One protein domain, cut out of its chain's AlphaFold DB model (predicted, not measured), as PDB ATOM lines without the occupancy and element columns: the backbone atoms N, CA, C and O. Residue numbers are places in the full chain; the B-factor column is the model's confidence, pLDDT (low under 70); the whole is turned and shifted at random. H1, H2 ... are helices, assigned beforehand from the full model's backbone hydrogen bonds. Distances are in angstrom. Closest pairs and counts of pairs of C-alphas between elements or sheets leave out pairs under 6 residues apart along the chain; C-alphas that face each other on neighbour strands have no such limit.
ATOM      1  N   SER A 189     494.271 435.222 391.073       69.38
ATOM      2  CA  SER A 189     493.086 434.686 391.776       69.38
ATOM      3  C   SER A 189     492.782 433.218 391.422       69.38
ATOM      4  O   SER A 189     492.555 432.391 392.306       69.38
ATOM      5  N   LYS A 190     492.910 432.844 390.138       70.94
ATOM      6  CA  LYS A 190     492.751 431.453 389.674       70.94
ATOM      7  C   LYS A 190     493.788 430.494 390.284       70.94
ATOM      8  O   LYS A 190     493.425 429.379 390.648       70.94
ATOM      9  N   ARG A 191     495.051 430.923 390.446       67.69
ATOM     10  CA  ARG A 191     496.091 430.132 391.137       67.69
ATOM     11  C   ARG A 191     495.813 430.016 392.637       67.69
ATOM     12  O   ARG A 191     495.906 428.910 393.156       67.69
ATOM     13  N   ARG A 192     495.406 431.105 393.306       71.31
ATOM     14  CA  ARG A 192     494.965 431.071 394.717       71.31
ATOM     15  C   ARG A 192     493.855 430.049 394.938       71.31
ATOM     16  O   ARG A 192     493.945 429.253 395.864       71.31
ATOM     17  N   SER A 193     492.825 430.081 394.094       74.25
ATOM     18  CA  SER A 193     491.675 429.179 394.199       74.25
ATOM     19  C   SER A 193     492.095 427.710 394.073       74.25
ATOM     20  O   SER A 193     491.798 426.914 394.959       74.25
ATOM     21  N   ALA A 194     492.884 427.367 393.047       75.50
ATOM     22  CA  ALA A 194     493.385 426.006 392.850       75.50
ATOM     23  C   ALA A 194     494.288 425.521 394.004       75.50
ATOM     24  O   ALA A 194     494.111 424.405 394.488       75.50
ATOM     25  N   ALA A 195     495.210 426.360 394.490       77.44
ATOM     26  CA  ALA A 195     496.093 426.010 395.607       77.44
ATOM     27  C   ALA A 195     495.315 425.809 396.921       77.44
ATOM     28  O   ALA A 195     495.520 424.816 397.616       77.44
ATOM     29  N   ARG A 196     494.362 426.704 397.232       83.31
ATOM     30  CA  ARG A 196     493.483 426.582 398.408       83.31
ATOM     31  C   ARG A 196     492.594 425.340 398.329       83.31
ATOM     32  O   ARG A 196     492.468 424.643 399.330       83.31
ATOM     33  N   ARG A 197     492.037 425.028 397.152       87.75
ATOM     34  CA  ARG A 197     491.259 423.801 396.911       87.75
ATOM     35  C   ARG A 197     492.108 422.548 397.125       87.75
ATOM     36  O   ARG A 197     491.706 421.679 397.887       87.75
ATOM     37  N   SER A 198     493.297 422.490 396.521       85.62
ATOM     38  CA  SER A 198     494.220 421.358 396.673       85.62
ATOM     39  C   SER A 198     494.640 421.144 398.129       85.62
ATOM     40  O   SER A 198     494.615 420.011 398.601       85.62
ATOM     41  N   LYS A 199     494.948 422.219 398.871       83.62
ATOM     42  CA  LYS A 199     495.232 422.114 400.306       83.62
ATOM     43  C   LYS A 199     494.009 421.638 401.098       83.62
ATOM     44  O   LYS A 199     494.144 420.731 401.905       83.62
ATOM     45  N   SER A 200     492.823 422.192 400.847       86.19
ATOM     46  CA  SER A 200     491.610 421.786 401.565       86.19
ATOM     47  C   SER A 200     491.258 420.314 401.323       86.19
ATOM     48  O   SER A 200     490.899 419.626 402.270       86.19
ATOM     49  N   ALA A 201     491.407 419.813 400.093       89.88
ATOM     50  CA  ALA A 201     491.215 418.397 399.780       89.88
ATOM     51  C   ALA A 201     492.258 417.505 400.481       89.88
ATOM     52  O   ALA A 201     491.903 416.460 401.024       89.88
ATOM     53  N   ALA A 202     493.518 417.947 400.547       86.56
ATOM     54  CA  ALA A 202     494.586 417.276 401.286       86.56
ATOM     55  C   ALA A 202     494.321 417.212 402.802       86.56
ATOM     56  O   ALA A 202     494.523 416.159 403.408       86.56
ATOM     57  N   ASP A 203     493.865 418.316 403.404       84.56
ATOM     58  CA  ASP A 203     493.526 418.419 404.830       84.56
ATOM     59  C   ASP A 203     492.312 417.523 405.173       84.56
ATOM     60  O   ASP A 203     492.349 416.774 406.151       84.56
ATOM     61  N   SER A 204     491.271 417.526 404.330       91.12
ATOM     62  CA  SER A 204     490.078 416.678 404.490       91.12
ATOM     63  C   SER A 204     490.392 415.189 404.307       91.12
ATOM     64  O   SER A 204     490.001 414.359 405.127       91.12
ATOM     65  N   PHE A 205     491.161 414.823 403.277       92.75
ATOM     66  CA  PHE A 205     491.574 413.436 403.056       92.75
ATOM     67  C   PHE A 205     492.513 412.924 404.165       92.75
ATOM     68  O   PHE A 205     492.422 411.762 404.562       92.75
ATOM     69  N   ALA A 206     493.366 413.787 404.729       87.81
ATOM     70  CA  ALA A 206     494.161 413.457 405.911       87.81
ATOM     71  C   ALA A 206     493.278 413.172 407.138       87.81
ATOM     72  O   ALA A 206     493.511 412.179 407.825       87.81
ATOM     73  N   ALA A 207     492.241 413.987 407.371       88.81
ATOM     74  CA  ALA A 207     491.269 413.766 408.441       88.81
ATOM     75  C   ALA A 207     490.523 412.431 408.275       88.81
ATOM     76  O   ALA A 207     490.473 411.646 409.221       88.81
ATOM     77  N   LEU A 208     490.029 412.121 407.066       92.75
ATOM     78  CA  LEU A 208     489.411 410.826 406.740       92.75
ATOM     79  C   LEU A 208     490.320 409.647 407.117       92.75
ATOM     80  O   LEU A 208     489.861 408.697 407.747       92.75
ATOM     81  N   CYS A 209     491.610 409.722 406.782       91.94
ATOM     82  CA  CYS A 209     492.585 408.658 407.041       91.94
ATOM     83  C   CYS A 209     492.849 408.375 408.534       91.94
ATOM     84  O   CYS A 209     493.558 407.414 408.844       91.94
ATOM     85  N   CYS A 210     492.303 409.169 409.460       88.38
ATOM     86  CA  CYS A 210     492.324 408.889 410.897       88.38
ATOM     87  C   CYS A 210     491.085 408.125 411.399       88.38
ATOM     88  O   CYS A 210     491.122 407.612 412.514       88.38
ATOM     89  N   TYR A 211     490.004 408.030 410.615       89.25
ATOM     90  CA  TYR A 211     488.765 407.354 411.016       89.25
ATOM     91  C   TYR A 211     488.705 405.897 410.511       89.25
ATOM     92  O   TYR A 211     489.241 405.595 409.439       89.25
ATOM     93  N   PRO A 212     488.013 404.979 411.223       89.81
ATOM     94  CA  PRO A 212     487.884 403.574 410.814       89.81
ATOM     95  C   PRO A 212     487.325 403.382 409.396       89.81
ATOM     96  O   PRO A 212     487.764 402.478 408.684       89.81
ATOM     97  N   VAL A 213     486.432 404.277 408.953       92.12
ATOM     98  CA  VAL A 213     485.826 404.247 407.612       92.12
ATOM     99  C   VAL A 213     486.857 404.257 406.476       92.12
ATOM    100  O   VAL A 213     486.628 403.626 405.450       92.12
ATOM    101  N   ALA A 214     488.035 404.866 406.653       92.94
ATOM    102  CA  ALA A 214     489.087 404.808 405.637       92.94
ATOM    103  C   ALA A 214     489.603 403.375 405.423       92.94
ATOM    104  O   ALA A 214     489.876 402.978 404.292       92.94
ATOM    105  N   SER A 215     489.700 402.583 406.499       93.00
ATOM    106  CA  SER A 215     490.109 401.171 406.421       93.00
ATOM    107  C   SER A 215     489.006 400.300 405.818       93.00
ATOM    108  O   SER A 215     489.303 399.382 405.061       93.00
ATOM    109  N   PHE A 216     487.738 400.623 406.089       93.62
ATOM    110  CA  PHE A 216     486.598 400.001 405.416       93.62
ATOM    111  C   PHE A 216     486.606 400.286 403.903       93.62
ATOM    112  O   PHE A 216     486.541 399.347 403.115       93.62
ATOM    113  N   LEU A 217     486.790 401.547 403.489       94.56
ATOM    114  CA  LEU A 217     486.882 401.935 402.075       94.56
ATOM    115  C   LEU A 217     488.093 401.330 401.354       94.56
ATOM    116  O   LEU A 217     487.990 400.996 400.176       94.56
ATOM    117  N   ALA A 218     489.229 401.158 402.037       94.31
ATOM    118  CA  ALA A 218     490.391 400.474 401.466       94.31
ATOM    119  C   ALA A 218     490.070 399.000 401.155       94.31
ATOM    120  O   ALA A 218     490.309 398.541 400.039       94.31
ATOM    121  N   SER A 219     489.461 398.290 402.111       93.31
ATOM    122  CA  SER A 219     489.014 396.900 401.945       93.31
ATOM    123  C   SER A 219     487.876 396.746 400.931       93.31
ATOM    124  O   SER A 219     487.778 395.716 400.269       93.31
ATOM    125  N   ASP A 220     487.007 397.750 400.788       92.12
ATOM    126  CA  ASP A 220     485.963 397.764 399.762       92.12
ATOM    127  C   ASP A 220     486.535 397.987 398.359       92.12
ATOM    128  O   ASP A 220     486.218 397.227 397.449       92.12
ATOM    129  N   GLY A 221     487.460 398.940 398.203       91.75
ATOM    130  CA  GLY A 221     488.177 399.152 396.947       91.75
ATOM    131  C   GLY A 221     488.966 397.915 396.506       91.75
ATOM    132  O   GLY A 221     488.962 397.583 395.324       91.75
ATOM    133  N   ALA A 222     489.578 397.181 397.443       91.19
ATOM    134  CA  ALA A 222     490.227 395.901 397.152       91.19
ATOM    135  C   ALA A 222     489.237 394.858 396.593       91.19
ATOM    136  O   ALA A 222     489.469 394.329 395.508       91.19
ATOM    137  N   ARG A 223     488.089 394.640 397.257       90.69
ATOM    138  CA  ARG A 223     487.027 393.738 396.765       90.69
ATOM    139  C   ARG A 223     486.473 394.159 395.399       90.69
ATOM    140  O   ARG A 223     486.163 393.308 394.571       90.69
ATOM    141  N   CYS A 224     486.352 395.459 395.140       89.25
ATOM    142  CA  CYS A 224     485.903 395.957 393.842       89.25
ATOM    143  C   CYS A 224     486.942 395.748 392.727       89.25
ATOM    144  O   CYS A 224     486.545 395.537 391.588       89.25
ATOM    145  N   LEU A 225     488.245 395.743 393.030       88.75
ATOM    146  CA  LEU A 225     489.285 395.376 392.057       88.75
ATOM    147  C   LEU A 225     489.250 393.879 391.730       88.75
ATOM    148  O   LEU A 225     489.307 393.517 390.559       88.75
ATOM    149  N   GLU A 226     489.077 393.018 392.737       88.50
ATOM    150  CA  GLU A 226     488.896 391.569 392.545       88.50
ATOM    151  C   GLU A 226     487.669 391.245 391.670       88.50
ATOM    152  O   GLU A 226     487.692 390.288 390.899       88.50
ATOM    153  N   ALA A 227     486.612 392.061 391.750       86.75
ATOM    154  CA  ALA A 227     485.383 391.894 390.974       86.75
ATOM    155  C   ALA A 227     485.446 392.425 389.524       86.75
ATOM    156  O   ALA A 227     484.616 392.022 388.709       86.75
ATOM    157  N   LEU A 228     486.386 393.319 389.192       82.75
ATOM    158  CA  LEU A 228     486.510 393.914 387.847       82.75
ATOM    159  C   LEU A 228     487.297 393.033 386.858       82.75
ATOM    160  O   LEU A 228     487.102 393.155 385.649       82.75
ATOM    161  N   GLY A 229     488.135 392.120 387.357       70.81
ATOM    162  CA  GLY A 229     488.938 391.209 386.535       70.81
ATOM    163  C   GLY A 229     490.141 391.868 385.842       70.81
ATOM    164  O   GLY A 229     490.390 393.066 385.970       70.81
ATOM    165  N   ASP A 230     490.911 391.059 385.108       67.00
ATOM    166  CA  ASP A 230     492.220 391.470 384.573       67.00
ATOM    167  C   ASP A 230     492.151 392.521 383.441       67.00
ATOM    168  O   ASP A 230     493.122 393.240 383.211       67.00
ATOM    169  N   GLU A 231     491.009 392.655 382.757       62.09
ATOM    170  CA  GLU A 231     490.830 393.562 381.605       62.09
ATOM    171  C   GLU A 231     490.862 395.058 381.988       62.09
ATOM    172  O   GLU A 231     491.245 395.894 381.171       62.09
ATOM    173  N   ASP A 232     490.483 395.411 383.224       61.31
ATOM    174  CA  ASP A 232     490.313 396.807 383.675       61.31
ATOM    175  C   ASP A 232     491.526 397.325 384.492       61.31
ATOM    176  O   ASP A 232     491.448 398.326 385.218       61.31
ATOM    177  N   PHE A 233     492.664 396.618 384.412       64.62
ATOM    178  CA  PHE A 233     493.828 396.843 385.272       64.62
ATOM    179  C   PHE A 233     494.464 398.230 385.115       64.62
ATOM    180  O   PHE A 233     494.614 398.789 384.026       64.62
ATOM    181  N   CYS A 234     494.929 398.770 386.241       68.25
ATOM    182  CA  CYS A 234     495.616 400.054 386.309       68.25
ATOM    183  C   CYS A 234     497.031 399.959 385.704       68.25
ATOM    184  O   CYS A 234     497.998 399.649 386.403       68.25
ATOM    185  N   THR A 235     497.162 400.201 384.397       72.06
ATOM    186  CA  THR A 235     498.472 400.231 383.728       72.06
ATOM    187  C   THR A 235     499.283 401.463 384.145       72.06
ATOM    188  O   THR A 235     498.731 402.513 384.489       72.06
ATOM    189  N   GLU A 236     500.617 401.372 384.075       65.19
ATOM    190  CA  GLU A 236     501.487 402.533 384.324       65.19
ATOM    191  C   GLU A 236     501.135 403.693 383.379       65.19
ATOM    192  O   GLU A 236     501.026 404.840 383.811       65.19
ATOM    193  N   GLU A 237     500.876 403.394 382.104       70.94
ATOM    194  CA  GLU A 237     500.469 404.383 381.103       70.94
ATOM    195  C   GLU A 237     499.146 405.070 381.472       70.94
ATOM    196  O   GLU A 237     499.048 406.295 381.366       70.94
ATOM    197  N   ALA A 238     498.160 404.326 381.990       74.06
ATOM    198  CA  ALA A 238     496.911 404.897 382.488       74.06
ATOM    199  C   ALA A 238     497.160 405.851 383.669       74.06
ATOM    200  O   ALA A 238     496.626 406.965 383.666       74.06
ATOM    201  N   MET A 239     498.024 405.489 384.628       69.00
ATOM    202  CA  MET A 239     498.420 406.387 385.727       69.00
ATOM    203  C   MET A 239     499.150 407.646 385.230       69.00
ATOM    204  O   MET A 239     498.898 408.736 385.742       69.00
ATOM    205  N   MET A 240     499.999 407.539 384.202       70.12
ATOM    206  CA  MET A 240     500.738 408.678 383.625       70.12
ATOM    207  C   MET A 240     499.836 409.750 382.993       70.12
ATOM    208  O   MET A 240     500.292 410.876 382.779       70.12
ATOM    209  N   THR A 241     498.565 409.439 382.712       77.62
ATOM    210  CA  THR A 241     497.576 410.430 382.242       77.62
ATOM    211  C   THR A 241     497.032 411.338 383.351       77.62
ATOM    212  O   THR A 241     496.399 412.352 383.049       77.62
ATOM    213  N   TRP A 242     497.245 411.005 384.632       83.94
ATOM    214  CA  TRP A 242     496.648 411.743 385.746       83.94
ATOM    215  C   TRP A 242     497.339 413.085 385.993       83.94
ATOM    216  O   TRP A 242     498.559 413.196 386.105       83.94
ATOM    217  N   THR A 243     496.524 414.125 386.137       84.62
ATOM    218  CA  THR A 243     496.948 415.475 386.500       84.62
ATOM    219  C   THR A 243     496.807 415.711 388.006       84.62
ATOM    220  O   THR A 243     496.070 415.017 388.705       84.62
ATOM    221  N   ALA A 244     497.456 416.758 388.523       81.00
ATOM    222  CA  ALA A 244     497.294 417.159 389.922       81.00
ATOM    223  C   ALA A 244     495.840 417.539 390.289       81.00
ATOM    224  O   ALA A 244     495.454 417.383 391.443       81.00
ATOM    225  N   ASP A 245     495.030 418.007 389.328       84.81
ATOM    226  CA  ASP A 245     493.608 418.320 389.552       84.81
ATOM    227  C   ASP A 245     492.782 417.039 389.764       84.81
ATOM    228  O   ASP A 245     491.882 417.013 390.596       84.81
ATOM    229  N   ASP A 246     493.142 415.944 389.087       89.69
ATOM    230  CA  ASP A 246     492.470 414.648 389.231       89.69
ATOM    231  C   ASP A 246     492.686 414.025 390.611       89.69
ATOM    232  O   ASP A 246     491.745 413.508 391.208       89.69
ATOM    233  N   PHE A 247     493.908 414.107 391.149       89.75
ATOM    234  CA  PHE A 247     494.187 413.649 392.513       89.75
ATOM    235  C   PHE A 247     493.439 414.485 393.560       89.75
ATOM    236  O   PHE A 247     492.961 413.929 394.544       89.75
ATOM    237  N   VAL A 248     493.261 415.792 393.330       90.44
ATOM    238  CA  VAL A 248     492.433 416.658 394.189       90.44
ATOM    239  C   VAL A 248     490.951 416.267 394.113       90.44
ATOM    240  O   VAL A 248     490.296 416.168 395.149       90.44
ATOM    241  N   ARG A 249     490.423 415.955 392.922       93.19
ATOM    242  CA  ARG A 249     489.052 415.427 392.773       93.19
ATOM    243  C   ARG A 249     488.876 414.072 393.454       93.19
ATOM    244  O   ARG A 249     487.865 413.875 394.118       93.19
ATOM    245  N   LEU A 250     489.853 413.169 393.337       94.50
ATOM    246  CA  LEU A 250     489.828 411.867 394.006       94.50
ATOM    247  C   LEU A 250     489.865 412.022 395.537       94.50
ATOM    248  O   LEU A 250     489.073 411.383 396.221       94.50
ATOM    249  N   GLN A 251     490.701 412.915 396.080       94.12
ATOM    250  CA  GLN A 251     490.700 413.252 397.514       94.12
ATOM    251  C   GLN A 251     489.324 413.732 397.994       94.12
ATOM    252  O   GLN A 251     488.833 413.267 399.019       94.12
ATOM    253  N   GLU A 252     488.683 414.632 397.245       95.06
ATOM    254  CA  GLU A 252     487.341 415.122 397.571       95.06
ATOM    255  C   GLU A 252     486.255 414.046 397.456       95.06
ATOM    256  O   GLU A 252     485.384 413.972 398.320       95.06
ATOM    257  N   ALA A 253     486.288 413.224 396.404       95.81
ATOM    258  CA  ALA A 253     485.308 412.164 396.183       95.81
ATOM    259  C   ALA A 253     485.403 411.089 397.277       95.81
ATOM    260  O   ALA A 253     484.383 410.697 397.841       95.81
ATOM    261  N   LEU A 254     486.624 410.692 397.658       95.62
ATOM    262  CA  LEU A 254     486.861 409.786 398.785       95.62
ATOM    263  C   LEU A 254     486.459 410.403 400.126       95.62
ATOM    264  O   LEU A 254     485.958 409.685 400.987       95.62
ATOM    265  N   PHE A 255     486.626 411.717 400.313       95.25
ATOM    266  CA  PHE A 255     486.136 412.393 401.515       95.25
ATOM    267  C   PHE A 255     484.605 412.375 401.606       95.25
ATOM    268  O   PHE A 255     484.073 412.038 402.660       95.25
ATOM    269  N   ARG A 256     483.893 412.663 400.505       94.44
ATOM    270  CA  ARG A 256     482.419 412.591 400.451       94.44
ATOM    271  C   ARG A 256     481.913 411.175 400.721       94.44
ATOM    272  O   ARG A 256     481.115 410.994 401.635       94.44
ATOM    273  N   LEU A 257     482.447 410.183 400.002       94.31
ATOM    274  CA  LEU A 257     482.105 408.771 400.198       94.31
ATOM    275  C   LEU A 257     482.423 408.314 401.634       94.31
ATOM    276  O   LEU A 257     481.632 407.614 402.253       94.31
ATOM    277  N   GLY A 258     483.541 408.767 402.206       93.50
ATOM    278  CA  GLY A 258     483.900 408.508 403.600       93.50
ATOM    279  C   GLY A 258     482.937 409.124 404.616       93.50
ATOM    280  O   GLY A 258     482.635 408.482 405.617       93.50
ATOM    281  N   GLN A 259     482.412 410.327 404.367       92.25
ATOM    282  CA  GLN A 259     481.383 410.935 405.219       92.25
ATOM    283  C   GLN A 259     480.044 410.187 405.134       92.25
ATOM    284  O   GLN A 259     479.409 409.971 406.165       92.25
ATOM    285  N   GLU A 260     479.641 409.753 403.939       90.38
ATOM    286  CA  GLU A 260     478.434 408.949 403.707       90.38
ATOM    287  C   GLU A 260     478.523 407.574 404.387       90.38
ATOM    288  O   GLU A 260     477.689 407.237 405.227       90.38
ATOM    289  N   CYS A 261     479.600 406.831 404.126       90.25
ATOM    290  CA  CYS A 261     479.847 405.524 404.733       90.25
ATOM    291  C   CYS A 261     479.952 405.607 406.263       90.25
ATOM    292  O   CYS A 261     479.519 404.697 406.964       90.25
ATOM    293  N   HIS A 262     480.506 406.696 406.807       88.75
ATOM    294  CA  HIS A 262     480.575 406.919 408.254       88.75
ATOM    295  C   HIS A 262     479.198 407.227 408.858       88.75
ATOM    296  O   HIS A 262     478.881 406.710 409.925       88.75
ATOM    297  N   ALA A 263     478.340 407.982 408.160       87.25
ATOM    298  CA  ALA A 263     476.946 408.185 408.567       87.25
ATOM    299  C   ALA A 263     476.130 406.873 408.553       87.25
ATOM    300  O   ALA A 263     475.317 406.651 409.450       87.25
ATOM    301  N   GLN A 264     476.414 405.977 407.602       86.25
ATOM    302  CA  GLN A 264     475.897 404.599 407.521       86.25
ATOM    303  C   GLN A 264     476.623 403.607 408.460       86.25
ATOM    304  O   GLN A 264     476.482 402.393 408.323       86.25
ATOM    305  N   GLN A 265     477.452 404.087 409.398       85.19
ATOM    306  CA  GLN A 265     478.205 403.268 410.367       85.19
ATOM    307  C   GLN A 265     479.075 402.160 409.728       85.19
ATOM    308  O   GLN A 265     479.385 401.154 410.361       85.19
ATOM    309  N   CYS A 266     479.505 402.364 408.478       82.06
ATOM    310  CA  CYS A 266     480.223 401.409 407.630       82.06
ATOM    311  C   CYS A 266     479.456 400.099 407.347       82.06
ATOM    312  O   CYS A 266     480.086 399.060 407.145       82.06
ATOM    313  N   ASN A 267     478.117 400.121 407.323       80.88
ATOM    314  CA  ASN A 267     477.312 398.952 406.966       80.88
ATOM    315  C   ASN A 267     477.425 398.637 405.454       80.88
ATOM    316  O   ASN A 267     476.864 399.374 404.645       80.88
ATOM    317  N   PRO A 268     478.069 397.527 405.032       75.88
ATOM    318  CA  PRO A 268     478.241 397.205 403.612       75.88
ATOM    319  C   PRO A 268     476.929 396.904 402.871       75.88
ATOM    320  O   PRO A 268     476.948 396.851 401.649       75.88
ATOM    321  N   ALA A 269     475.811 396.708 403.579       77.62
ATOM    322  CA  ALA A 269     474.489 396.504 402.982       77.62
ATOM    323  C   ALA A 269     473.709 397.812 402.713       77.62
ATOM    324  O   ALA A 269     472.622 397.752 402.144       77.62
ATOM    325  N   GLU A 270     474.229 398.972 403.134       77.31
ATOM    326  CA  GLU A 270     473.618 400.299 402.903       77.31
ATOM    327  C   GLU A 270     474.349 401.133 401.836       77.31
ATOM    328  O   GLU A 270     473.823 402.152 401.382       77.31
ATOM    329  N   LEU A 271     475.537 400.701 401.402       76.38
ATOM    330  CA  LEU A 271     476.274 401.338 400.315       76.38
ATOM    331  C   LEU A 271     475.690 400.957 398.947       76.38
ATOM    332  O   LEU A 271     475.503 399.778 398.657       76.38
ATOM    333  N   ASP A 272     475.512 401.944 398.068       80.75
ATOM    334  CA  ASP A 272     475.172 401.710 396.658       80.75
ATOM    335  C   ASP A 272     476.308 400.957 395.940       80.75
ATOM    336  O   ASP A 272     477.482 401.327 396.046       80.75
ATOM    337  N   ASP A 273     475.973 399.922 395.168       80.00
ATOM    338  CA  ASP A 273     476.887 399.214 394.263       80.00
ATOM    339  C   ASP A 273     477.575 400.163 393.264       80.00
ATOM    340  O   ASP A 273     478.735 399.962 392.898       80.00
ATOM    341  N   ASN A 274     476.905 401.256 392.885       85.75
ATOM    342  CA  ASN A 274     477.405 402.245 391.928       85.75
ATOM    343  C   ASN A 274     478.386 403.271 392.534       85.75
ATOM    344  O   ASN A 274     478.983 404.049 391.790       85.75
ATOM    345  N   ARG A 275     478.634 403.251 393.854       89.12
ATOM    346  CA  ARG A 275     479.512 404.203 394.578       89.12
ATOM    347  C   ARG A 275     480.860 404.495 393.907       89.12
ATOM    348  O   ARG A 275     481.328 405.632 393.904       89.12
ATOM    349  N   TRP A 276     481.499 403.483 393.317       90.31
ATOM    350  CA  TRP A 276     482.801 403.631 392.661       90.31
ATOM    351  C   TRP A 276     482.695 404.239 391.254       90.31
ATOM    352  O   TRP A 276     483.619 404.934 390.827       90.31
ATOM    353  N   ALA A 277     481.556 404.071 390.578       89.06
ATOM    354  CA  ALA A 277     481.225 404.812 389.365       89.06
ATOM    355  C   ALA A 277     480.913 406.290 389.679       89.06
ATOM    356  O   ALA A 277     481.293 407.167 388.905       89.06
ATOM    357  N   ASP A 278     480.338 406.595 390.847       90.44
ATOM    358  CA  ASP A 278     480.135 407.978 391.307       90.44
ATOM    359  C   ASP A 278     481.416 408.665 391.804       90.44
ATOM    360  O   ASP A 278     481.591 409.873 391.621       90.44
ATOM    361  N   VAL A 279     482.375 407.920 392.362       92.50
ATOM    362  CA  VAL A 279     483.749 408.425 392.536       92.50
ATOM    363  C   VAL A 279     484.384 408.713 391.170       92.50
ATOM    364  O   VAL A 279     485.041 409.745 391.003       92.50
ATOM    365  N   ALA A 280     484.159 407.855 390.170       90.06
ATOM    366  CA  ALA A 280     484.696 408.056 388.828       90.06
ATOM    367  C   ALA A 280     484.074 409.258 388.094       90.06
ATOM    368  O   ALA A 280     484.807 410.045 387.489       90.06
ATOM    369  N   SER A 281     482.757 409.462 388.202       90.44
ATOM    370  CA  SER A 281     482.045 410.587 387.582       90.44
ATOM    371  C   SER A 281     482.498 411.944 388.147       90.44
ATOM    372  O   SER A 281     482.648 412.909 387.395       90.44
ATOM    373  N   GLN A 282     482.817 412.004 389.447       89.44
ATOM    374  CA  GLN A 282     483.354 413.197 390.118       89.44
ATOM    375  C   GLN A 282     484.786 413.563 389.697       89.44
ATOM    376  O   GLN A 282     485.145 414.745 389.700       89.44
ATOM    377  N   ILE A 283     485.613 412.579 389.332       89.81
ATOM    378  CA  ILE A 283     486.949 412.820 388.766       89.81
ATOM    379  C   ILE A 283     486.800 413.256 387.307       89.81
ATOM    380  O   ILE A 283     487.283 414.325 386.922       89.81
ATOM    381  N   GLY A 284     486.059 412.475 386.521       82.12
ATOM    382  CA  GLY A 284     485.795 412.719 385.109       82.12
ATOM    383  C   GLY A 284     486.985 412.441 384.182       82.12
ATOM    384  O   GLY A 284     488.078 412.047 384.596       82.12
ATOM    385  N   GLY A 285     486.751 412.661 382.887       78.31
ATOM    386  CA  GLY A 285     487.644 412.208 381.817       78.31
ATOM    387  C   GLY A 285     487.418 410.734 381.454       78.31
ATOM    388  O   GLY A 285     486.663 410.026 382.112       78.31
ATOM    389  N   ALA A 286     488.060 410.272 380.380       80.44
ATOM    390  CA  ALA A 286     487.935 408.899 379.884       80.44
ATOM    391  C   ALA A 286     488.864 407.938 380.653       80.44
ATOM    392  O   ALA A 286     489.826 407.412 380.098       80.44
ATOM    393  N   LYS A 287     488.616 407.774 381.956       86.44
ATOM    394  CA  LYS A 287     489.389 406.903 382.853       86.44
ATOM    395  C   LYS A 287     488.588 405.659 383.211       86.44
ATOM    396  O   LYS A 287     487.411 405.761 383.542       86.44
ATOM    397  N   LEU A 288     489.251 404.507 383.166       87.25
ATOM    398  CA  LEU A 288     488.676 403.217 383.539       87.25
ATOM    399  C   LEU A 288     488.391 403.144 385.045       87.25
ATOM    400  O   LEU A 288     489.118 403.735 385.855       87.25
ATOM    401  N   GLN A 289     487.351 402.398 385.423       88.25
ATOM    402  CA  GLN A 289     486.936 402.280 386.819       88.25
ATOM    403  C   GLN A 289     488.008 401.552 387.639       88.25
ATOM    404  O   GLN A 289     488.406 402.071 388.684       88.25
ATOM    405  N   GLY A 290     488.580 400.452 387.133       88.31
ATOM    406  CA  GLY A 290     489.697 399.757 387.785       88.31
ATOM    407  C   GLY A 290     490.920 400.650 388.040       88.31
ATOM    408  O   GLY A 290     491.500 400.617 389.126       88.31
ATOM    409  N   THR A 291     491.253 401.561 387.116       88.50
ATOM    410  CA  THR A 291     492.314 402.572 387.327       88.50
ATOM    411  C   THR A 291     491.992 403.500 388.507       88.50
ATOM    412  O   THR A 291     492.855 403.786 389.339       88.50
ATOM    413  N   ILE A 292     490.744 403.961 388.617       91.25
ATOM    414  CA  ILE A 292     490.301 404.886 389.670       91.25
ATOM    415  C   ILE A 292     490.236 404.195 391.036       91.25
ATOM    416  O   ILE A 292     490.751 404.747 392.012       91.25
ATOM    417  N   VAL A 293     489.679 402.983 391.110       91.81
ATOM    418  CA  VAL A 293     489.617 402.194 392.353       91.81
ATOM    419  C   VAL A 293     491.025 401.778 392.805       91.81
ATOM    420  O   VAL A 293     491.334 401.853 393.994       91.81
ATOM    421  N   SER A 294     491.930 401.450 391.875       89.44
ATOM    422  CA  SER A 294     493.338 401.153 392.180       89.44
ATOM    423  C   SER A 294     494.061 402.363 392.774       89.44
ATOM    424  O   SER A 294     494.736 402.236 393.801       89.44
ATOM    425  N   CYS A 295     493.900 403.551 392.178       89.50
ATOM    426  CA  CYS A 295     494.405 404.796 392.757       89.50
ATOM    427  C   CYS A 295     493.811 405.040 394.153       89.50
ATOM    428  O   CYS A 295     494.559 405.308 395.094       89.50
ATOM    429  N   ALA A 296     492.494 404.897 394.316       93.19
ATOM    430  CA  ALA A 296     491.800 405.111 395.584       93.19
ATOM    431  C   ALA A 296     492.298 404.193 396.709       93.19
ATOM    432  O   ALA A 296     492.684 404.678 397.776       93.19
ATOM    433  N   HIS A 297     492.345 402.882 396.463       92.44
ATOM    434  CA  HIS A 297     492.850 401.892 397.411       92.44
ATOM    435  C   HIS A 297     494.302 402.205 397.814       92.44
ATOM    436  O   HIS A 297     494.626 402.235 399.002       92.44
ATOM    437  N   HIS A 298     495.167 402.537 396.850       88.19
ATOM    438  CA  HIS A 298     496.558 402.904 397.124       88.19
ATOM    439  C   HIS A 298     496.683 404.191 397.962       88.19
ATOM    440  O   HIS A 298     497.502 404.253 398.886       88.19
ATOM    441  N   MET A 299     495.861 405.209 397.675       91.12
ATOM    442  CA  MET A 299     495.807 406.455 398.446       91.12
ATOM    443  C   MET A 299     495.357 406.214 399.890       91.12
ATOM    444  O   MET A 299     496.023 406.680 400.816       91.12
ATOM    445  N   LEU A 300     494.268 405.465 400.090       93.81
ATOM    446  CA  LEU A 300     493.724 405.142 401.412       93.81
ATOM    447  C   LEU A 300     494.726 404.326 402.236       93.81
ATOM    448  O   LEU A 300     495.082 404.731 403.340       93.81
ATOM    449  N   THR A 301     495.261 403.235 401.684       90.75
ATOM    450  CA  THR A 301     496.217 402.357 402.378       90.75
ATOM    451  C   THR A 301     497.491 403.106 402.792       90.75
ATOM    452  O   THR A 301     497.948 402.961 403.929       90.75
ATOM    453  N   ARG A 302     498.033 403.990 401.936       87.31
ATOM    454  CA  ARG A 302     499.146 404.881 402.323       87.31
ATOM    455  C   ARG A 302     498.740 405.899 403.391       87.31
ATOM    456  O   ARG A 302     499.529 406.165 404.298       87.31
ATOM    457  N   GLY A 303     497.536 406.461 403.304       86.88
ATOM    458  CA  GLY A 303     497.040 407.456 404.255       86.88
ATOM    459  C   GLY A 303     496.833 406.905 405.655       86.88
ATOM    460  O   GLY A 303     497.304 407.509 406.613       86.88
ATOM    461  N   ILE A 304     496.239 405.719 405.765       89.75
ATOM    462  CA  ILE A 304     496.043 404.993 407.025       89.75
ATOM    463  C   ILE A 304     497.392 404.590 407.641       89.75
ATOM    464  O   ILE A 304     497.578 404.672 408.854       89.75
ATOM    465  N   ALA A 305     498.364 404.169 406.824       86.31
ATOM    466  CA  ALA A 305     499.705 403.844 407.309       86.31
ATOM    467  C   ALA A 305     500.453 405.083 407.842       86.31
ATOM    468  O   ALA A 305     501.163 404.995 408.846       86.31
ATOM    469  N   LYS A 306     500.282 406.246 407.194       82.31
ATOM    470  CA  LYS A 306     500.886 407.513 407.628       82.31
ATOM    471  C   LYS A 306     500.189 408.102 408.860       82.31
ATOM    472  O   LYS A 306     500.886 408.465 409.803       82.31
ATOM    473  N   SER A 307     498.856 408.127 408.910       83.81
ATOM    474  CA  SER A 307     498.101 408.644 410.063       83.81
ATOM    475  C   SER A 307     498.395 407.853 411.342       83.81
ATOM    476  O   SER A 307     498.644 408.449 412.387       83.81
ATOM    477  N   LYS A 308     498.483 406.516 411.251       84.44
ATOM    478  CA  LYS A 308     498.929 405.648 412.357       84.44
ATOM    479  C   LYS A 308     500.341 405.999 412.841       84.44
ATOM    480  O   LYS A 308     500.576 406.013 414.046       84.44
ATOM    481  N   ARG A 309     501.270 406.316 411.928       80.00
ATOM    482  CA  ARG A 309     502.641 406.727 412.281       80.00
ATOM    483  C   ARG A 309     502.683 408.097 412.958       80.00
ATOM    484  O   ARG A 309     503.417 408.250 413.924       80.00
ATOM    485  N   GLU A 310     501.918 409.074 412.481       76.38
ATOM    486  CA  GLU A 310     501.862 410.415 413.085       76.38
ATOM    487  C   GLU A 310     501.213 410.379 414.478       76.38
ATOM    488  O   GLU A 310     501.724 410.988 415.417       76.38
ATOM    489  N   LEU A 311     500.155 409.578 414.655       73.50
ATOM    490  CA  LEU A 311     499.505 409.375 415.953       73.50
ATOM    491  C   LEU A 311     500.422 408.654 416.967       73.50
ATOM    492  O   LEU A 311     500.426 409.000 418.147       73.50
ATOM    493  N   ALA A 312     501.242 407.703 416.505       72.94
ATOM    494  CA  ALA A 312     502.259 407.034 417.323       72.94
ATOM    495  C   ALA A 312     503.503 407.911 417.591       72.94
ATOM    496  O   ALA A 312     504.084 407.844 418.668       72.94
ATOM    497  N   GLY A 313     503.902 408.772 416.650       61.94
ATOM    498  CA  GLY A 313     505.005 409.722 416.847       61.94
ATOM    499  C   GLY A 313     504.673 410.787 417.895       61.94
ATOM    500  O   GLY A 313     505.488 411.089 418.760       61.94
ATOM    501  N   ASN A 314     503.433 411.281 417.899       54.91
ATOM    502  CA  ASN A 314     502.961 412.258 418.884       54.91
ATOM    503  C   ASN A 314     502.797 411.693 420.312       54.91
ATOM    504  O   ASN A 314     502.452 412.448 421.219       54.91
TER     505      ASN A 314
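Overview. This is residues 189 to 314 of the 535 residues of an uncharacterized protein of Chondrus crispus (UniProt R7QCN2). H4 lies in the middle, with H1 and H5 on its two sides; H2 and H6, side by side and running opposite ways, pass crosswise to H4. The 126 printed residues hold six named helices, H1 to H6, and no named strand: all helix, compact, radius of gyration of the C-alphas 14.6 A, spans 40 by 36 by 25 A.

Along the chain. H1, residues 189 to 208, 28.4 A, begins at C-alpha 189 (493.086, 434.686, 391.776). H2 is residues 212 to 228, 25.0 A; H3, 236 to 240; H4, 244 to 263, 29.0 A; H5, 275 to 283. H6, residues 289 to 313, 35.8 A, ends at C-alpha 313 (505.005, 409.722, 416.847).

Arrangement. The hub H4 touches H1 (C-alphas of Ala 201 and Glu 252 closest, 5.5 A) at a steep tilt of 40 degrees, the same way. H4 and H5 form a hairpin, C-alphas of Arg 249 and Ile 283 closest, 5.2 A. H2 touches H6 at a shallow tilt of 28 degrees, C-alphas of Ala 218 and His 297 closest, 4.9 A. H3 is close to H6 but not clearly touching, C-alphas of Ala 238 and Thr 291 closest, 7.1 A. In all six helices every O i to N i+4 pair is within hydrogen-bond range.

Size, cuts and confidence. The printed part has no cut; the link H4 to H5 is long. Residues 230 to 234 are among those under pLDDT 70.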